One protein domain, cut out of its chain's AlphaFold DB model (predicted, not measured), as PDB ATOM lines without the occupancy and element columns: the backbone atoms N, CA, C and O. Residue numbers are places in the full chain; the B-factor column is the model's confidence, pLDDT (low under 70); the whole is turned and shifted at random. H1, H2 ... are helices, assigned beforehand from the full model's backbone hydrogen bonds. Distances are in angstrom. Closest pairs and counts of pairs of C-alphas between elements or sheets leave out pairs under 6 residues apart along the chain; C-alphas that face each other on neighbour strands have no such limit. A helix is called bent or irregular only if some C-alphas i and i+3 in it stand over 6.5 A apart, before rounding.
ATOM      1  N   ARG A   2     190.921 211.932 125.571       45.38
ATOM      2  CA  ARG A   2     191.214 210.661 126.265       45.38
ATOM      3  C   ARG A   2     192.266 210.937 127.340       45.38
ATOM      4  O   ARG A   2     193.433 211.112 127.012       45.38
ATOM      5  N   ASN A   3     191.846 211.035 128.598       47.06
ATOM      6  CA  ASN A   3     192.766 211.218 129.717       47.06
ATOM      7  C   ASN A   3     193.453 209.871 130.020       47.06
ATOM      8  O   ASN A   3     192.777 208.865 130.233       47.06
ATOM      9  N   SER A   4     194.786 209.838 129.996       55.25
ATOM     10  CA  SER A   4     195.630 208.628 130.029       55.25
ATOM     11  C   SER A   4     195.698 207.916 131.389       55.25
ATOM     12  O   SER A   4     196.391 206.910 131.513       55.25
ATOM     13  N   ARG A   5     194.990 208.412 132.411       65.38
ATOM     14  CA  ARG A   5     195.111 207.941 133.801       65.38
ATOM     15  C   ARG A   5     194.295 206.684 134.137       65.38
ATOM     16  O   ARG A   5     194.743 205.917 134.977       65.38
ATOM     17  N   HIS A   6     193.168 206.429 133.454       77.81
ATOM     18  CA  HIS A   6     192.243 205.317 133.779       77.81
ATOM     19  C   HIS A   6     191.798 204.504 132.546       77.81
ATOM     20  O   HIS A   6     190.618 204.517 132.180       77.81
ATOM     21  N   PRO A   7     192.716 203.796 131.860       78.00
ATOM     22  CA  PRO A   7     192.414 203.104 130.602       78.00
ATOM     23  C   PRO A   7     191.393 201.966 130.759       78.00
ATOM     24  O   PRO A   7     190.558 201.769 129.877       78.00
ATOM     25  N   TYR A   8     191.415 201.248 131.886       81.00
ATOM     26  CA  TYR A   8     190.481 200.150 132.160       81.00
ATOM     27  C   TYR A   8     189.046 200.644 132.383       81.00
ATOM     28  O   TYR A   8     188.117 200.070 131.821       81.00
ATOM     29  N   THR A   9     188.866 201.745 133.117       82.88
ATOM     30  CA  THR A   9     187.554 202.376 133.337       82.88
ATOM     31  C   THR A   9     186.972 202.904 132.030       82.88
ATOM     32  O   THR A   9     185.817 202.636 131.714       82.88
ATOM     33  N   TRP A  10     187.783 203.589 131.215       82.00
ATOM     34  CA  TRP A  10     187.362 204.039 129.884       82.00
ATOM     35  C   TRP A  10     186.956 202.883 128.979       82.00
ATOM     36  O   TRP A  10     185.974 202.996 128.248       82.00
ATOM     37  N   LYS A  11     187.704 201.777 129.009       85.88
ATOM     38  CA  LYS A  11     187.358 200.583 128.242       85.88
ATOM     39  C   LYS A  11     186.022 200.003 128.709       85.88
ATOM     40  O   LYS A  11     185.144 199.831 127.879       85.88
ATOM     41  N   LEU A  12     185.830 199.812 130.017       88.06
ATOM     42  CA  LEU A  12     184.577 199.301 130.586       88.06
ATOM     43  C   LEU A  12     183.363 200.158 130.182       88.06
ATOM     44  O   LEU A  12     182.353 199.617 129.736       88.06
ATOM     45  N   ILE A  13     183.471 201.485 130.298       86.94
ATOM     46  CA  ILE A  13     182.397 202.425 129.940       86.94
ATOM     47  C   ILE A  13     182.147 202.467 128.427       86.94
ATOM     48  O   ILE A  13     181.000 202.544 127.995       86.94
ATOM     49  N   ASN A  14     183.180 202.370 127.592       85.12
ATOM     50  CA  ASN A  14     182.976 202.306 126.144       85.12
ATOM     51  C   ASN A  14     182.359 200.971 125.712       85.12
ATOM     52  O   ASN A  14     181.459 200.968 124.871       85.12
ATOM     53  N   ASP A  15     182.793 199.862 126.317       87.62
ATOM     54  CA  ASP A  15     182.283 198.516 126.048       87.62
ATOM     55  C   ASP A  15     180.797 198.394 126.434       87.62
ATOM     56  O   ASP A  15     180.080 197.591 125.840       87.62
ATOM     57  N   LEU A  16     180.314 199.213 127.380       87.94
ATOM     58  CA  LEU A  16     178.899 199.324 127.767       87.94
ATOM     59  C   LEU A  16     178.000 199.790 126.610       87.94
ATOM     60  O   LEU A  16     176.822 199.444 126.590       87.94
ATOM     61  N   ASN A  17     178.531 200.498 125.606       85.31
ATOM     62  CA  ASN A  17     177.742 200.888 124.433       85.31
ATOM     63  C   ASN A  17     177.366 199.697 123.539       85.31
ATOM     64  O   ASN A  17     176.334 199.760 122.877       85.31
ATOM     65  N   SER A  18     178.165 198.621 123.515       86.50
ATOM     66  CA  SER A  18     177.878 197.430 122.700       86.50
ATOM     67  C   SER A  18     176.556 196.766 123.099       86.50
ATOM     68  O   SER A  18     175.669 196.717 122.252       86.50
ATOM     69  N   PRO A  19     176.339 196.329 124.359       83.31
ATOM     70  CA  PRO A  19     175.069 195.718 124.734       83.31
ATOM     71  C   PRO A  19     173.885 196.693 124.626       83.31
ATOM     72  O   PRO A  19     172.780 196.257 124.320       83.31
ATOM     73  N   ILE A  20     174.095 198.007 124.808       83.06
ATOM     74  CA  ILE A  20     173.042 199.014 124.584       83.06
ATOM     75  C   ILE A  20     172.647 199.065 123.100       83.06
ATOM     76  O   ILE A  20     171.458 199.068 122.772       83.06
ATOM     77  N   HIS A  21     173.628 199.086 122.196       82.88
ATOM     78  CA  HIS A  21     173.405 199.062 120.752       82.88
ATOM     79  C   HIS A  21     172.723 197.764 120.298       82.88
ATOM     80  O   HIS A  21     171.766 197.803 119.522       82.88
ATOM     81  N   ASP A  22     173.162 196.625 120.827       81.69
ATOM     82  CA  ASP A  22     172.587 195.313 120.530       81.69
ATOM     83  C   ASP A  22     171.113 195.245 120.972       81.69
ATOM     84  O   ASP A  22     170.261 194.750 120.235       81.69
ATOM     85  N   LEU A  23     170.769 195.845 122.117       79.88
ATOM     86  CA  LEU A  23     169.385 195.980 122.591       79.88
ATOM     87  C   LEU A  23     168.536 196.947 121.762       79.88
ATOM     88  O   LEU A  23     167.332 196.730 121.610       79.88
ATOM     89  N   CYS A  24     169.132 197.996 121.196       76.56
ATOM     90  CA  CYS A  24     168.411 198.897 120.296       76.56
ATOM     91  C   CYS A  24     167.937 198.157 119.035       76.56
ATOM     92  O   CYS A  24     166.827 198.412 118.556       76.56
ATOM     93  N   ASN A  25     168.732 197.202 118.545       77.38
ATOM     94  CA  ASN A  25     168.510 196.519 117.270       77.38
ATOM     95  C   ASN A  25     167.887 195.115 117.394       77.38
ATOM     96  O   ASN A  25     167.469 194.556 116.385       77.38
ATOM     97  N   CYS A  26     167.789 194.545 118.599       69.75
ATOM     98  CA  CYS A  26     167.241 193.204 118.811       69.75
ATOM     99  C   CYS A  26     165.748 193.214 119.188       69.75
ATOM    100  O   CYS A  26     165.288 194.103 119.904       69.75
ATOM    101  N   ASN A  27     165.002 192.197 118.736       67.56
ATOM    102  CA  ASN A  27     163.600 191.959 119.100       67.56
ATOM    103  C   ASN A  27     163.377 190.616 119.841       67.56
ATOM    104  O   ASN A  27     162.245 190.322 120.219       67.56
ATOM    105  N   ASP A  28     164.430 189.823 120.086       72.44
ATOM    106  CA  ASP A  28     164.344 188.505 120.732       72.44
ATOM    107  C   ASP A  28     164.493 188.585 122.261       72.44
ATOM    108  O   ASP A  28     165.536 188.983 122.786       72.44
ATOM    109  N   ASN A  29     163.481 188.118 123.001       68.12
ATOM    110  CA  ASN A  29     163.419 188.223 124.470       68.12
ATOM    111  C   ASN A  29     164.588 187.545 125.214       68.12
ATOM    112  O   ASN A  29     165.055 188.061 126.228       68.12
ATOM    113  N   ILE A  30     165.088 186.404 124.725       71.94
ATOM    114  CA  ILE A  30     166.222 185.698 125.354       71.94
ATOM    115  C   ILE A  30     167.495 186.544 125.256       71.94
ATOM    116  O   ILE A  30     168.232 186.694 126.230       71.94
ATOM    117  N   TYR A  31     167.730 187.137 124.088       74.06
ATOM    118  CA  TYR A  31     168.891 187.980 123.839       74.06
ATOM    119  C   TYR A  31     168.797 189.311 124.602       74.06
ATOM    120  O   TYR A  31     169.809 189.816 125.093       74.06
ATOM    121  N   ILE A  32     167.576 189.829 124.795       76.19
ATOM    122  CA  ILE A  32     167.315 190.988 125.657       76.19
ATOM    123  C   ILE A  32     167.781 190.711 127.094       76.19
ATOM    124  O   ILE A  32     168.622 191.447 127.608       76.19
ATOM    125  N   ASN A  33     167.340 189.616 127.718       78.06
ATOM    126  CA  ASN A  33     167.701 189.301 129.111       78.06
ATOM    127  C   ASN A  33     169.215 189.118 129.326       78.06
ATOM    128  O   ASN A  33     169.765 189.565 130.340       78.06
ATOM    129  N   VAL A  34     169.909 188.494 128.369       82.94
ATOM    130  CA  VAL A  34     171.369 188.305 128.428       82.94
ATOM    131  C   VAL A  34     172.096 189.649 128.392       82.94
ATOM    132  O   VAL A  34     172.984 189.895 129.213       82.94
ATOM    133  N   ASN A  35     171.701 190.545 127.485       83.38
ATOM    134  CA  ASN A  35     172.323 191.861 127.372       83.38
ATOM    135  C   ASN A  35     172.023 192.753 128.575       83.38
ATOM    136  O   ASN A  35     172.909 193.474 129.025       83.38
ATOM    137  N   VAL A  36     170.828 192.658 129.153       84.12
ATOM    138  CA  VAL A  36     170.450 193.390 130.372       84.12
ATOM    139  C   VAL A  36     171.298 192.945 131.552       84.12
ATOM    140  O   VAL A  36     171.927 193.774 132.206       84.12
ATOM    141  N   THR A  37     171.432 191.634 131.755       85.19
ATOM    142  CA  THR A  37     172.313 191.072 132.792       85.19
ATOM    143  C   THR A  37     173.764 191.517 132.594       85.19
ATOM    144  O   THR A  37     174.456 191.874 133.553       85.19
ATOM    145  N   ARG A  38     174.235 191.548 131.340       87.44
ATOM    146  CA  ARG A  38     175.577 192.030 130.995       87.44
ATOM    147  C   ARG A  38     175.750 193.517 131.315       87.44
ATOM    148  O   ARG A  38     176.759 193.868 131.920       87.44
ATOM    149  N   MET A  39     174.788 194.369 130.959       88.69
ATOM    150  CA  MET A  39     174.816 195.801 131.283       88.69
ATOM    151  C   MET A  39     174.846 196.031 132.791       88.69
ATOM    152  O   MET A  39     175.719 196.752 133.266       88.69
ATOM    153  N   MET A  40     173.960 195.370 133.542       86.62
ATOM    154  CA  MET A  40     173.916 195.460 135.004       86.62
ATOM    155  C   MET A  40     175.261 195.107 135.622       86.62
ATOM    156  O   MET A  40     175.812 195.888 136.389       86.62
ATOM    157  N   LYS A  41     175.851 193.977 135.216       88.75
ATOM    158  CA  LYS A  41     177.168 193.557 135.706       88.75
ATOM    159  C   LYS A  41     178.248 194.600 135.417       88.75
ATOM    160  O   LYS A  41     179.090 194.859 136.269       88.75
ATOM    161  N   MET A  42     178.244 195.208 134.230       90.06
ATOM    162  CA  MET A  42     179.227 196.235 133.870       90.06
ATOM    163  C   MET A  42     179.034 197.535 134.662       90.06
ATOM    164  O   MET A  42     180.024 198.135 135.079       90.06
ATOM    165  N   LEU A  43     177.786 197.938 134.909       89.00
ATOM    166  CA  LEU A  43     177.446 199.082 135.758       89.00
ATOM    167  C   LEU A  43     177.855 198.838 137.219       89.00
ATOM    168  O   LEU A  43     178.470 199.710 137.830       89.00
ATOM    169  N   THR A  44     177.609 197.641 137.757       87.62
ATOM    170  CA  THR A  44     178.064 197.246 139.099       87.62
ATOM    171  C   THR A  44     179.586 197.239 139.193       87.62
ATOM    172  O   THR A  44     180.140 197.854 140.099       87.62
ATOM    173  N   ASN A  45     180.278 196.645 138.214       88.19
ATOM    174  CA  ASN A  45     181.742 196.646 138.167       88.19
ATOM    175  C   ASN A  45     182.310 198.074 138.161       88.19
ATOM    176  O   ASN A  45     183.325 198.334 138.802       88.19
ATOM    177  N   PHE A  46     181.667 199.011 137.454       88.56
ATOM    178  CA  PHE A  46     182.077 200.416 137.468       88.56
ATOM    179  C   PHE A  46     181.982 201.022 138.878       88.56
ATOM    180  O   PHE A  46     182.919 201.690 139.324       88.56
ATOM    181  N   LEU A  47     180.888 200.758 139.597       84.88
ATOM    182  CA  LEU A  47     180.720 201.240 140.970       84.88
ATOM    183  C   LEU A  47     181.734 200.602 141.931       84.88
ATOM    184  O   LEU A  47     182.291 201.301 142.774       84.88
ATOM    185  N   GLU A  48     182.024 199.309 141.788       84.38
ATOM    186  CA  GLU A  48     183.013 198.595 142.611       84.38
ATOM    187  C   GLU A  48     184.451 199.074 142.372       84.38
ATOM    188  O   GLU A  48     185.238 199.163 143.316       84.38
ATOM    189  N   MET A  49     184.796 199.410 141.126       83.75
ATOM    190  CA  MET A  49     186.116 199.936 140.755       83.75
ATOM    191  C   MET A  49     186.320 201.400 141.157       83.75
ATOM    192  O   MET A  49     187.458 201.879 141.147       83.75
ATOM    193  N   THR A  50     185.248 202.125 141.476       81.44
ATOM    194  CA  THR A  50     185.337 203.529 141.880       81.44
ATOM    195  C   THR A  50     185.948 203.614 143.284       81.44
ATOM    196  O   THR A  50     185.402 203.025 144.222       81.44
ATOM    197  N   PRO A  51     187.074 204.336 143.476       76.94
ATOM    198  CA  PRO A  51     187.725 204.422 144.779       76.94
ATOM    199  C   PRO A  51     186.770 204.948 145.861       76.94
ATOM    200  O   PRO A  51     185.998 205.876 145.618       76.94
ATOM    201  N   LYS A  52     186.830 204.370 147.065       73.31
ATOM    202  CA  LYS A  52     185.924 204.728 148.174       73.31
ATOM    203  C   LYS A  52     186.513 205.765 149.140       73.31
ATOM    204  O   LYS A  52     185.759 206.544 149.715       73.31
ATOM    205  N   ASP A  53     187.844 205.841 149.231       62.03
ATOM    206  CA  ASP A  53     188.553 206.576 150.294       62.03
ATOM    207  C   ASP A  53     189.445 207.737 149.793       62.03
ATOM    208  O   ASP A  53     190.254 208.272 150.548       62.03
ATOM    209  N   GLY A  54     189.327 208.160 148.524       61.03
ATOM    210  CA  GLY A  54     190.194 209.192 147.927       61.03
ATOM    211  C   GLY A  54     189.444 210.246 147.113       61.03
ATOM    212  O   GLY A  54     189.079 209.985 145.971       61.03
ATOM    213  N   VAL A  55     189.293 211.452 147.676       57.91
ATOM    214  CA  VAL A  55     188.475 212.559 147.136       57.91
ATOM    215  C   VAL A  55     188.746 212.863 145.655       57.91
ATOM    216  O   VAL A  55     187.810 212.834 144.864       57.91
ATOM    217  N   ASP A  56     190.005 213.082 145.272       60.66
ATOM    218  CA  ASP A  56     190.343 213.509 143.903       60.66
ATOM    219  C   ASP A  56     190.353 212.343 142.902       60.66
ATOM    220  O   ASP A  56     190.076 212.514 141.717       60.66
ATOM    221  N   LYS A  57     190.649 211.123 143.373       66.88
ATOM    222  CA  LYS A  57     190.728 209.936 142.510       66.88
ATOM    223  C   LYS A  57     189.345 209.440 142.107       66.88
ATOM    224  O   LYS A  57     189.183 208.988 140.983       66.88
ATOM    225  N   SER A  58     188.359 209.522 142.996       71.62
ATOM    226  CA  SER A  58     186.989 209.088 142.710       71.62
ATOM    227  C   SER A  58     186.268 210.038 141.751       71.62
ATOM    228  O   SER A  58     185.512 209.581 140.899       71.62
ATOM    229  N   GLU A  59     186.536 211.345 141.830       73.00
ATOM    230  CA  GLU A  59     185.920 212.354 140.958       73.00
ATOM    231  C   GLU A  59     186.273 212.140 139.477       73.00
ATOM    232  O   GLU A  59     185.395 212.217 138.617       73.00
ATOM    233  N   GLU A  60     187.520 211.759 139.172       78.88
ATOM    234  CA  GLU A  60     187.942 211.439 137.801       78.88
ATOM    235  C   GLU A  60     187.103 210.294 137.184       78.88
ATOM    236  O   GLU A  60     186.769 210.358 136.001       78.88
ATOM    237  N   TYR A  61     186.696 209.280 137.962       83.31
ATOM    238  CA  TYR A  61     185.871 208.156 137.478       83.31
ATOM    239  C   TYR A  61     184.437 208.591 137.172       83.31
ATOM    240  O   TYR A  61     183.866 208.196 136.152       83.31
ATOM    241  N   ILE A  62     183.869 209.439 138.028       83.00
ATOM    242  CA  ILE A  62     182.529 210.000 137.838       83.00
ATOM    243  C   ILE A  62     182.487 210.866 136.576       83.00
ATOM    244  O   ILE A  62     181.576 210.726 135.757       83.00
ATOM    245  N   GLN A  63     183.510 211.698 136.363       82.50
ATOM    246  CA  GLN A  63     183.613 212.518 135.157       82.50
ATOM    247  C   GLN A  63     183.742 211.672 133.884       82.50
ATOM    248  O   GLN A  63     183.194 212.062 132.854       82.50
ATOM    249  N   ILE A  64     184.401 210.507 133.936       85.81
ATOM    250  CA  ILE A  64     184.447 209.563 132.805       85.81
ATOM    251  C   ILE A  64     183.042 209.064 132.453       85.81
ATOM    252  O   ILE A  64     182.694 209.033 131.275       85.81
ATOM    253  N   PHE A  65     182.229 208.701 133.448       87.88
ATOM    254  CA  PHE A  65     180.860 208.239 133.210       87.88
ATOM    255  C   PHE A  65     179.982 209.344 132.609       87.88
ATOM    256  O   PHE A  65     179.354 209.121 131.574       87.88
ATOM    257  N   ILE A  66     179.990 210.541 133.206       85.00
ATOM    258  CA  ILE A  66     179.171 211.690 132.777       85.00
ATOM    259  C   ILE A  66     179.512 212.130 131.350       85.00
ATOM    260  O   ILE A  66     178.616 212.380 130.553       85.00
ATOM    261  N   HIS A  67     180.800 212.186 131.004       85.00
ATOM    262  CA  HIS A  67     181.249 212.603 129.671       85.00
ATOM    263  C   HIS A  67     181.235 211.474 128.628       85.00
ATOM    264  O   HIS A  67     181.636 211.690 127.481       85.00
ATOM    265  N   SER A  68     180.822 210.263 129.006       88.62
ATOM    266  CA  SER A  68     180.637 209.166 128.058       88.62
ATOM    267  C   SER A  68     179.291 209.266 127.336       88.62
ATOM    268  O   SER A  68     178.392 209.996 127.742       88.62
ATOM    269  N   SER A  69     179.109 208.481 126.272       87.56
ATOM    270  CA  SER A  69     177.808 208.344 125.608       87.56
ATOM    271  C   SER A  69     176.812 207.480 126.388       87.56
ATOM    272  O   SER A  69     175.649 207.415 125.995       87.56
ATOM    273  N   VAL A  70     177.238 206.806 127.465       90.38
ATOM    274  CA  VAL A  70     176.433 205.791 128.162       90.38
ATOM    275  C   VAL A  70     175.161 206.370 128.790       90.38
ATOM    276  O   VAL A  70     174.102 205.805 128.515       90.38
ATOM    277  N   PRO A  71     175.179 207.490 129.550       91.00
ATOM    278  CA  PRO A  71     173.950 208.064 130.104       91.00
ATOM    279  C   PRO A  71     172.912 208.376 129.020       91.00
ATOM    280  O   PRO A  71     171.759 207.957 129.112       91.00
ATOM    281  N   ALA A  72     173.341 209.035 127.939       90.88
ATOM    282  CA  ALA A  72     172.472 209.376 126.816       90.88
ATOM    283  C   ALA A  72     171.967 208.132 126.067       90.88
ATOM    284  O   ALA A  72     170.807 208.086 125.665       90.88
ATOM    285  N   ALA A  73     172.807 207.107 125.898       89.50
ATOM    286  CA  ALA A  73     172.437 205.863 125.232       89.50
ATOM    287  C   ALA A  73     171.425 205.044 126.053       89.50
ATOM    288  O   ALA A  73     170.460 204.532 125.486       89.50
ATOM    289  N   LEU A  74     171.588 204.979 127.379       90.69
ATOM    290  CA  LEU A  74     170.625 204.344 128.284       90.69
ATOM    291  C   LEU A  74     169.273 205.067 128.262       90.69
ATOM    292  O   LEU A  74     168.234 204.418 128.150       90.69
ATOM    293  N   VAL A  75     169.268 206.405 128.294       91.50
ATOM    294  CA  VAL A  75     168.020 207.178 128.182       91.50
ATOM    295  C   VAL A  75     167.389 207.015 126.799       91.50
ATOM    296  O   VAL A  75     166.177 206.844 126.697       91.50
ATOM    297  N   LYS A  76     168.181 206.974 125.723       89.81
ATOM    298  CA  LYS A  76     167.668 206.694 124.373       89.81
ATOM    299  C   LYS A  76     167.003 205.317 124.290       89.81
ATOM    300  O   LYS A  76     165.955 205.194 123.658       89.81
ATOM    301  N   LEU A  77     167.577 204.303 124.940       87.31
ATOM    302  CA  LEU A  77     166.971 202.974 125.035       87.31
ATOM    303  C   LEU A  77     165.656 203.015 125.832       87.31
ATOM    304  O   LEU A  77     164.685 202.379 125.433       87.31
ATOM    305  N   TYR A  78     165.593 203.817 126.899       90.25
ATOM    306  CA  TYR A  78     164.376 204.028 127.690       90.25
ATOM    307  C   TYR A  78     163.249 204.731 126.908       90.25
ATOM    308  O   TYR A  78     162.083 204.367 127.044       90.25
ATOM    309  N   VAL A  79     163.585 205.699 126.051       88.25
ATOM    310  CA  VAL A  79     162.625 206.467 125.226       88.25
ATOM    311  C   VAL A  79     162.039 205.633 124.072       88.25
ATOM    312  O   VAL A  79     161.071 206.039 123.432       88.25
ATOM    313  N   SER A  80     162.591 204.449 123.796       84.31
ATOM    314  CA  SER A  80     162.090 203.538 122.763       84.31
ATOM    315  C   SER A  80     160.598 203.212 122.937       84.31
ATOM    316  O   SER A  80     160.145 202.862 124.025       84.31
ATOM    317  N   LEU A  81     159.848 203.216 121.826       75.25
ATOM    318  CA  LEU A  81     158.423 202.844 121.788       75.25
ATOM    319  C   LEU A  81     158.169 201.365 122.132       75.25
ATOM    320  O   LEU A  81     157.051 200.989 122.473       75.25
ATOM    321  N   SER A  82     159.196 200.514 122.046       78.19
ATOM    322  CA  SER A  82     159.074 199.099 122.402       78.19
ATOM    323  C   SER A  82     159.147 198.892 123.914       78.19
ATOM    324  O   SER A  82     160.203 199.102 124.516       78.19
ATOM    325  N   VAL A  83     158.067 198.378 124.512       73.12
ATOM    326  CA  VAL A  83     158.001 198.013 125.942       73.12
ATOM    327  C   VAL A  83     159.123 197.043 126.329       73.12
ATOM    328  O   VAL A  83     159.739 197.202 127.380       73.12
ATOM    329  N   THR A  84     159.471 196.109 125.436       73.94
ATOM    330  CA  THR A  84     160.555 195.126 125.633       73.94
ATOM    331  C   THR A  84     161.954 195.748 125.716       73.94
ATOM    332  O   THR A  84     162.879 195.094 126.182       73.94
ATOM    333  N   LYS A  85     162.118 197.010 125.295       76.81
ATOM    334  CA  LYS A  85     163.379 197.777 125.354       76.81
ATOM    335  C   LYS A  85     163.347 198.846 126.448       76.81
ATOM    336  O   LYS A  85     164.350 199.075 127.121       76.81
ATOM    337  N   LYS A  86     162.173 199.448 126.665       84.38
ATOM    338  CA  LYS A  86     161.935 200.450 127.707       84.38
ATOM    339  C   LYS A  86     162.098 199.872 129.113       84.38
ATOM    340  O   LYS A  86     162.791 200.471 129.933       84.38
ATOM    341  N   GLN A  87     161.492 198.713 129.387       84.38
ATOM    342  CA  GLN A  87     161.505 198.109 130.722       84.38
ATOM    343  C   GLN A  87     162.923 197.737 131.194       84.38
ATOM    344  O   GLN A  87     163.293 198.119 132.304       84.38
ATOM    345  N   PRO A  88     163.780 197.108 130.370       83.19
ATOM    346  CA  PRO A  88     165.125 196.807 130.835       83.19
ATOM    347  C   PRO A  88     166.028 198.034 130.996       83.19
ATOM    348  O   PRO A  88     166.870 198.062 131.889       83.19
ATOM    349  N   ALA A  89     165.844 199.079 130.180       87.06
ATOM    350  CA  ALA A  89     166.546 200.347 130.383       87.06
ATOM    351  C   ALA A  89     166.133 201.023 131.700       87.06
ATOM    352  O   ALA A  89     166.990 201.536 132.423       87.06
ATOM    353  N   HIS A  90     164.835 200.982 132.026       89.94
ATOM    354  CA  HIS A  90     164.308 201.441 133.310       89.94
ATOM    355  C   HIS A  90     164.973 200.703 134.472       89.94
ATOM    356  O   HIS A  90     165.525 201.344 135.364       89.94
ATOM    357  N   GLU A  91     164.976 199.369 134.430       88.19
ATOM    358  CA  GLU A  91     165.600 198.538 135.459       88.19
ATOM    359  C   GLU A  91     167.092 198.843 135.595       88.19
ATOM    360  O   GLU A  91     167.564 199.023 136.715       88.19
ATOM    361  N   CYS A  92     167.828 198.978 134.485       89.88
ATOM    362  CA  CYS A  92     169.257 199.304 134.514       89.88
ATOM    363  C   CYS A  92     169.566 200.621 135.206       89.88
ATOM    364  O   CYS A  92     170.446 200.668 136.065       89.88
ATOM    365  N   ILE A  93     168.841 201.683 134.863       91.19
ATOM    366  CA  ILE A  93     169.044 202.986 135.499       91.19
ATOM    367  C   ILE A  93     168.621 202.912 136.972       91.19
ATOM    368  O   ILE A  93     169.354 203.381 137.840       91.19
ATOM    369  N   HIS A  94     167.489 202.273 137.279       90.88
ATOM    370  CA  HIS A  94     166.983 202.151 138.646       90.88
ATOM    371  C   HIS A  94     167.946 201.383 139.560       90.88
ATOM    372  O   HIS A  94     168.326 201.877 140.625       90.88
ATOM    373  N   GLN A  95     168.393 200.197 139.139       89.12
ATOM    374  CA  GLN A  95     169.330 199.380 139.911       89.12
ATOM    375  C   GLN A  95     170.684 200.063 140.056       89.12
ATOM    376  O   GLN A  95     171.254 200.033 141.141       89.12
ATOM    377  N   PHE A  96     171.181 200.733 139.014       89.50
ATOM    378  CA  PHE A  96     172.430 201.482 139.106       89.50
ATOM    379  C   PHE A  96     172.371 202.581 140.174       89.50
ATOM    380  O   PHE A  96     173.301 202.727 140.970       89.50
ATOM    381  N   VAL A  97     171.258 203.317 140.239       87.69
ATOM    382  CA  VAL A  97     171.031 204.349 141.260       87.69
ATOM    383  C   VAL A  97     170.937 203.751 142.664       87.69
ATOM    384  O   VAL A  97     171.540 204.284 143.596       87.69
ATOM    385  N   ASP A  98     170.230 202.636 142.836       86.50
ATOM    386  CA  ASP A  98     170.093 201.987 144.146       86.50
ATOM    387  C   ASP A  98     171.381 201.294 144.611       86.50
ATOM    388  O   ASP A  98     171.751 201.383 145.785       86.50
ATOM    389  N   SER A  99     172.136 200.681 143.697       84.94
ATOM    390  CA  SER A  99     173.489 200.194 143.982       84.94
ATOM    391  C   SER A  99     174.401 201.349 144.400       84.94
ATOM    392  O   SER A  99     175.114 201.241 145.395       84.94
ATOM    393  N   GLY A 100     174.313 202.499 143.726       78.75
ATOM    394  CA  GLY A 100     175.049 203.708 144.104       78.75
ATOM    395  C   GLY A 100     174.760 204.180 145.535       78.75
ATOM    396  O   GLY A 100     175.683 204.571 146.247       78.75
ATOM    397  N   LYS A 101     173.504 204.086 145.994       75.88
ATOM    398  CA  LYS A 101     173.105 204.435 147.374       75.88
ATOM    399  C   LYS A 101     173.670 203.481 148.430       75.88
ATOM    400  O   LYS A 101     173.922 203.908 149.551       75.88
ATOM    401  N   THR A 102     173.828 202.203 148.096       79.19
ATOM    402  CA  THR A 102     174.182 201.138 149.055       79.19
ATOM    403  C   THR A 102     175.686 200.862 149.140       79.19
ATOM    404  O   THR A 102     176.162 200.370 150.160       79.19
ATOM    405  N   LEU A 103     176.456 201.193 148.098       71.56
ATOM    406  CA  LEU A 103     177.872 200.814 147.977       71.56
ATOM    407  C   LEU A 103     178.862 201.654 148.799       71.56
ATOM    408  O   LEU A 103     179.999 201.203 149.011       71.56
ATOM    409  N   PHE A 104     178.465 202.842 149.263       68.31
ATOM    410  CA  PHE A 104     179.318 203.731 150.054       68.31
ATOM    411  C   PHE A 104     178.722 203.961 151.446       68.31
ATOM    412  O   PHE A 104     177.573 204.359 151.594       68.31
ATOM    413  N   VAL A 105     179.540 203.738 152.478       66.62
ATOM    414  CA  VAL A 105     179.127 203.817 153.891       66.62
ATOM    415  C   VAL A 105     178.993 205.268 154.372       66.62
ATOM    416  O   VAL A 105     178.216 205.549 155.277       66.62
ATOM    417  N   ASN A 106     179.739 206.202 153.768       72.81
ATOM    418  CA  ASN A 106     179.734 207.616 154.140       72.81
ATOM    419  C   ASN A 106     178.747 208.418 153.263       72.81
ATOM    420  O   ASN A 106     179.018 208.593 152.070       72.81
ATOM    421  N   PRO A 107     177.660 208.980 153.831       72.19
ATOM    422  CA  PRO A 107     176.663 209.714 153.055       72.19
ATOM    423  C   PRO A 107     177.206 210.984 152.364       72.19
ATOM    424  O   PRO A 107     176.675 211.372 151.323       72.19
ATOM    425  N   VAL A 108     178.288 211.611 152.864       72.62
ATOM    426  CA  VAL A 108     178.958 212.750 152.185       72.62
ATOM    427  C   VAL A 108     179.534 212.291 150.856       72.62
ATOM    428  O   VAL A 108     179.398 212.963 149.833       72.62
ATOM    429  N   THR A 109     180.224 211.153 150.898       72.62
ATOM    430  CA  THR A 109     180.925 210.580 149.756       72.62
ATOM    431  C   THR A 109     179.918 210.099 148.717       72.62
ATOM    432  O   THR A 109     180.098 210.399 147.539       72.62
ATOM    433  N   VAL A 110     178.813 209.468 149.148       75.12
ATOM    434  CA  VAL A 110     177.686 209.098 148.264       75.12
ATOM    435  C   VAL A 110     177.181 210.324 147.510       75.12
ATOM    436  O   VAL A 110     177.138 210.315 146.283       75.12
ATOM    437  N   TYR A 111     176.822 211.392 148.230       76.88
ATOM    438  CA  TYR A 111     176.267 212.591 147.608       76.88
ATOM    439  C   TYR A 111     177.263 213.226 146.635       76.88
ATOM    440  O   TYR A 111     176.913 213.502 145.492       76.88
ATOM    441  N   ARG A 112     178.524 213.403 147.045       74.31
ATOM    442  CA  ARG A 112     179.554 214.029 146.202       74.31
ATOM    443  C   ARG A 112     179.792 213.270 144.897       74.31
ATOM    444  O   ARG A 112     179.951 213.902 143.858       74.31
ATOM    445  N   LEU A 113     179.837 211.942 144.952       75.00
ATOM    446  CA  LEU A 113     180.131 211.114 143.782       75.00
ATOM    447  C   LEU A 113     178.903 210.903 142.901       75.00
ATOM    448  O   LEU A 113     179.007 210.926 141.678       75.00
ATOM    449  N   PHE A 114     177.736 210.698 143.507       79.50
ATOM    450  CA  PHE A 114     176.562 210.228 142.785       79.50
ATOM    451  C   PHE A 114     175.589 211.345 142.400       79.50
ATOM    452  O   PHE A 114     174.880 211.210 141.401       79.50
ATOM    453  N   ALA A 115     175.583 212.477 143.115       80.88
ATOM    454  CA  ALA A 115     174.753 213.617 142.733       80.88
ATOM    455  C   ALA A 115     175.057 214.100 141.304       80.88
ATOM    456  O   ALA A 115     174.097 214.238 140.552       80.88
ATOM    457  N   PRO A 116     176.324 214.276 140.861       83.31
ATOM    458  CA  PRO A 116     176.624 214.678 139.482       83.31
ATOM    459  C   PRO A 116     176.054 213.725 138.422       83.31
ATOM    460  O   PRO A 116     175.544 214.171 137.398       83.31
ATOM    461  N   ILE A 117     176.075 212.414 138.688       86.75
ATOM    462  CA  ILE A 117     175.492 211.416 137.783       86.75
ATOM    463  C   ILE A 117     173.966 211.548 137.741       86.75
ATOM    464  O   ILE A 117     173.371 211.539 136.664       86.75
ATOM    465  N   LEU A 118     173.325 211.701 138.902       89.06
ATOM    466  CA  LEU A 118     171.881 211.913 138.982       89.06
ATOM    467  C   LEU A 118     171.447 213.230 138.337       89.06
ATOM    468  O   LEU A 118     170.395 213.255 137.705       89.06
ATOM    469  N   PHE A 119     172.244 214.296 138.447       86.81
ATOM    470  CA  PHE A 119     172.008 215.549 137.731       86.81
ATOM    471  C   PHE A 119     172.015 215.328 136.221       86.81
ATOM    472  O   PHE A 119     171.081 215.768 135.550       86.81
ATOM    473  N   GLU A 120     173.006 214.604 135.694       89.38
ATOM    474  CA  GLU A 120     173.075 214.320 134.260       89.38
ATOM    475  C   GLU A 120     171.889 213.461 133.798       89.38
ATOM    476  O   GLU A 120     171.229 213.801 132.817       89.38
ATOM    477  N   PHE A 121     171.520 212.413 134.545       92.00
ATOM    478  CA  PHE A 121     170.314 211.638 134.234       92.00
ATOM    479  C   PHE A 121     169.049 212.492 134.272       92.00
ATOM    480  O   PHE A 121     168.255 212.431 133.337       92.00
ATOM    481  N   CYS A 122     168.865 213.319 135.303       92.75
ATOM    482  CA  CYS A 122     167.710 214.208 135.400       92.75
ATOM    483  C   CYS A 122     167.658 215.191 134.225       92.75
ATOM    484  O   CYS A 122     166.588 215.411 133.663       92.75
ATOM    485  N   LYS A 123     168.801 215.754 133.823       91.25
ATOM    486  CA  LYS A 123     168.912 216.676 132.688       91.25
ATOM    487  C   LYS A 123     168.508 216.007 131.373       91.25
ATOM    488  O   LYS A 123     167.685 216.562 130.644       91.25
ATOM    489  N   ILE A 124     169.045 214.820 131.081       93.44
ATOM    490  CA  ILE A 124     168.742 214.089 129.840       93.44
ATOM    491  C   ILE A 124     167.285 213.597 129.849       93.44
ATOM    492  O   ILE A 124     166.570 213.802 128.869       93.44
ATOM    493  N   LEU A 125     166.819 212.995 130.950       94.31
ATOM    494  CA  LEU A 125     165.448 212.485 131.080       94.31
ATOM    495  C   LEU A 125     164.419 213.610 130.964       94.31
ATOM    496  O   LEU A 125     163.476 213.485 130.189       94.31
ATOM    497  N   ARG A 126     164.630 214.744 131.638       92.44
ATOM    498  CA  ARG A 126     163.741 215.908 131.519       92.44
ATOM    499  C   ARG A 126     163.558 216.338 130.064       92.44
ATOM    500  O   ARG A 126     162.437 216.626 129.663       92.44
ATOM    501  N   GLY A 127     164.644 216.395 129.292       90.75
ATOM    502  CA  GLY A 127     164.594 216.782 127.879       90.75
ATOM    503  C   GLY A 127     163.963 215.725 126.967       90.75
ATOM    504  O   GLY A 127     163.394 216.082 125.941       90.75
ATOM    505  N   ALA A 128     164.058 214.443 127.328       91.75
ATOM    506  CA  ALA A 128     163.634 213.335 126.476       91.75
ATOM    507  C   ALA A 128     162.207 212.831 126.750       91.75
ATOM    508  O   ALA A 128     161.486 212.513 125.809       91.75
ATOM    509  N   VAL A 129     161.807 212.729 128.022       91.25
ATOM    510  CA  VAL A 129     160.519 212.147 128.458       91.25
ATOM    511  C   VAL A 129     159.634 213.126 129.236       91.25
ATOM    512  O   VAL A 129     158.460 212.845 129.457       91.25
ATOM    513  N   GLY A 130     160.162 214.295 129.609       91.00
ATOM    514  CA  GLY A 130     159.434 215.304 130.375       91.00
ATOM    515  C   GLY A 130     159.486 215.085 131.889       91.00
ATOM    516  O   GLY A 130     160.111 214.155 132.397       91.00
ATOM    517  N   VAL A 131     158.848 215.998 132.627       90.62
ATOM    518  CA  VAL A 131     158.939 216.060 134.097       90.62
ATOM    519  C   VAL A 131     158.034 215.062 134.823       90.62
ATOM    520  O   VAL A 131     158.270 214.781 135.992       90.62
ATOM    521  N   ASP A 132     157.005 214.531 134.163       91.19
ATOM    522  CA  ASP A 132     156.032 213.608 134.771       91.19
ATOM    523  C   ASP A 132     156.381 212.128 134.563       91.19
ATOM    524  O   ASP A 132     155.656 211.243 135.019       91.19
ATOM    525  N   ASP A 133     157.505 211.842 133.905       93.88
ATOM    526  CA  ASP A 133     157.974 210.477 133.708       93.88
ATOM    527  C   ASP A 133     158.453 209.838 135.026       93.88
ATOM    528  O   ASP A 133     159.168 210.447 135.828       93.88
ATOM    529  N   ALA A 134     158.085 208.571 135.237       93.12
ATOM    530  CA  ALA A 134     158.367 207.848 136.474       93.12
ATOM    531  C   ALA A 134     159.870 207.698 136.762       93.12
ATOM    532  O   ALA A 134     160.280 207.777 137.923       93.12
ATOM    533  N   LEU A 135     160.703 207.505 135.733       93.62
ATOM    534  CA  LEU A 135     162.147 207.357 135.914       93.62
ATOM    535  C   LEU A 135     162.805 208.706 136.219       93.62
ATOM    536  O   LEU A 135     163.688 208.776 137.076       93.62
ATOM    537  N   TYR A 136     162.335 209.785 135.585       94.75
ATOM    538  CA  TYR A 136     162.757 211.139 135.946       94.75
ATOM    539  C   TYR A 136     162.418 211.461 137.406       94.75
ATOM    540  O   TYR A 136     163.295 211.898 138.157       94.75
ATOM    541  N   ILE A 137     161.176 211.199 137.829       93.25
ATOM    542  CA  ILE A 137     160.736 211.400 139.216       93.25
ATOM    543  C   ILE A 137     161.615 210.586 140.168       93.25
ATOM    544  O   ILE A 137     162.135 211.144 141.130       93.25
ATOM    545  N   PHE A 138     161.871 209.309 139.870       93.75
ATOM    546  CA  PHE A 138     162.750 208.465 140.680       93.75
ATOM    547  C   PHE A 138     164.165 209.050 140.830       93.75
ATOM    548  O   PHE A 138     164.687 209.116 141.950       93.75
ATOM    549  N   CYS A 139     164.792 209.506 139.741       92.56
ATOM    550  CA  CYS A 139     166.121 210.121 139.788       92.56
ATOM    551  C   CYS A 139     166.113 211.425 140.601       92.56
ATOM    552  O   CYS A 139     166.980 211.622 141.457       92.56
ATOM    553  N   ARG A 140     165.111 212.284 140.391       92.56
ATOM    554  CA  ARG A 140     164.945 213.571 141.085       92.56
ATOM    555  C   ARG A 140     164.694 213.392 142.586       92.56
ATOM    556  O   ARG A 140     165.341 214.053 143.398       92.56
ATOM    557  N   SER A 141     163.817 212.465 142.967       91.38
ATOM    558  CA  SER A 141     163.544 212.118 144.367       91.38
ATOM    559  C   SER A 141     164.753 211.454 145.031       91.38
ATOM    560  O   SER A 141     165.069 211.764 146.179       91.38
ATOM    561  N   SER A 142     165.488 210.600 144.309       89.25
ATOM    562  CA  SER A 142     166.741 210.002 144.796       89.25
ATOM    563  C   SER A 142     167.806 211.060 145.069       89.25
ATOM    564  O   SER A 142     168.470 211.015 146.104       89.25
ATOM    565  N   LEU A 143     167.931 212.044 144.177       87.94
ATOM    566  CA  LEU A 143     168.837 213.174 144.336       87.94
ATOM    567  C   LEU A 143     168.475 214.005 145.577       87.94
ATOM    568  O   LEU A 143     169.342 214.279 146.405       87.94
ATOM    569  N   ALA A 144     167.193 214.335 145.759       87.19
ATOM    570  CA  ALA A 144     166.723 215.031 146.955       87.19
ATOM    571  C   ALA A 144     166.960 214.206 148.237       87.19
ATOM    572  O   ALA A 144     167.395 214.743 149.253       87.19
ATOM    573  N   ALA A 145     166.721 212.893 148.228       85.00
ATOM    574  CA  ALA A 145     166.984 212.024 149.381       85.00
ATOM    575  C   ALA A 145     168.453 212.091 149.838       85.00
ATOM    576  O   ALA A 145     168.719 212.207 151.034       85.00
ATOM    577  N   MET A 146     169.406 212.133 148.903       79.75
ATOM    578  CA  MET A 146     170.837 212.233 149.227       79.75
ATOM    579  C   MET A 146     171.242 213.588 149.842       79.75
ATOM    580  O   MET A 146     172.275 213.670 150.504       79.75
ATOM    581  N   MET A 147     170.435 214.644 149.679       76.00
ATOM    582  CA  MET A 147     170.723 215.993 150.204       76.00
ATOM    583  C   MET A 147     170.471 216.147 151.714       76.00
ATOM    584  O   MET A 147     170.808 217.180 152.287       76.00
ATOM    585  N   GLU A 148     169.874 215.152 152.374       60.59
ATOM    586  CA  GLU A 148     169.362 215.236 153.754       60.59
ATOM    587  C   GLU A 148     170.431 215.485 154.834       60.59
ATOM    588  O   GLU A 148     170.095 215.903 155.940       60.59
ATOM    589  N   TRP A 149     171.715 215.298 154.514       51.41
ATOM    590  CA  TRP A 149     172.778 215.196 155.516       51.41
ATOM    591  C   TRP A 149     173.844 216.309 155.479       51.41
ATOM    592  O   TRP A 149     174.565 216.466 156.463       51.41
ATOM    593  N   TYR A 150     173.961 217.114 154.409       58.31
ATOM    594  CA  TYR A 150     175.124 218.009 154.233       58.31
ATOM    595  C   TYR A 150     174.801 219.321 153.534       58.31
ATOM    596  O   TYR A 150     174.870 219.428 152.313       58.31
ATOM    597  N   VAL A 151     174.539 220.361 154.326       49.84
ATOM    598  CA  VAL A 151     174.359 221.720 153.784       49.84
ATOM    599  C   VAL A 151     175.232 222.763 154.484       49.84
ATOM    600  O   VAL A 151     175.123 223.958 154.236       49.84
ATOM    601  N   HIS A 152     176.166 222.316 155.325       45.94
ATOM    602  CA  HIS A 152     177.061 223.215 156.058       45.94
ATOM    603  C   HIS A 152     178.527 223.136 155.628       45.94
ATOM    604  O   HIS A 152     179.321 223.928 156.116       45.94
TER     605      HIS A 152
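This is residues 2 to 152 of the 588 residues of the protein "E3 ubiquitin-protein ligase UPL5" of Solanum tuberosum (UniProt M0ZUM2). Two loosely drawn layers of helices lie face to face, running nearly along one long axis: H3, H6 and H8 in one, with H6 between the other two, and H1, H2, H4, H5 and H7 in the other, running against them. H1 and H2 follow each other nearly end to end, as H4 and H5 do less straightly. The printed part has 151 residues with eight named helices, H1 to H8 in order, and no named strand; the class is all helix. It is compact, with a radius of gyration of the C-alphas of 15.2 A, and spans 48 by 37 by 24 A.

H7, residues 107 to 129, is the longest helix by residues, with 23, and measures 29.5 A from first to last C-alpha, with a kink of 40 degrees near residue 114. It is only just irregular, C-alphas 113 and 116 being 6.6 A apart. H8, residues 134 to 149, 25.0 A, is irregular, with C-alphas 146 and 149 7.2 A apart; it ends at C-alpha 149 at (172.778, 215.196, 155.516). H6 is residues 83 to 102, 28.4 A, and H3 residues 29 to 49, 30.3 A. H1, residues 7 to 15, begins at (192.414, 203.104, 130.602). H2 is residues 17 to 25, H4 55 to 66, H5 70 to 78.

H6, H7 and H8 form an up-and-down bundle, each running against the one before. H7 and H8, a hairpin, touch closest at the C-alphas of Tyr 111 and Met 146, 5.7 A. H6 touches H3 at Met 40 and Cys 92, closest C-alphas 6.1 A, the same way at 20 degrees, a shallow tilt. H7 touches H4 with residues 113 to 120 alone, closest C-alphas Ile 66 and Ile 117, 6.2 A. H5 and H6, a hairpin, touch at a steep tilt of 43 degrees, closest C-alphas Tyr 78 and Lys 86, 4.3 A. H2 and H3, a hairpin, touch at the C-alphas of Pro 19 and Asn 35, 5.4 A. H1 touches H4, closest C-alphas Ile 13 and Phe 65, 6.8 A. H3 and H8 are apart. Every O i to N i+4 pair is within hydrogen-bond range in H1, H2, H3 and H5; in H4 5 of 8 are, H6 15 of 16, H7 17 of 19, H8 10 of 12.

The C-alphas farthest apart, of Asp 28 and His 152, are 51.1 A apart. The printed part has no cut, and its seven links are tight. Mean pLDDT of the printed part is 81.4; residues 2 to 5, 26 to 27, 29, 53 to 57, 104 to 105 and 148 to 152 are under 70.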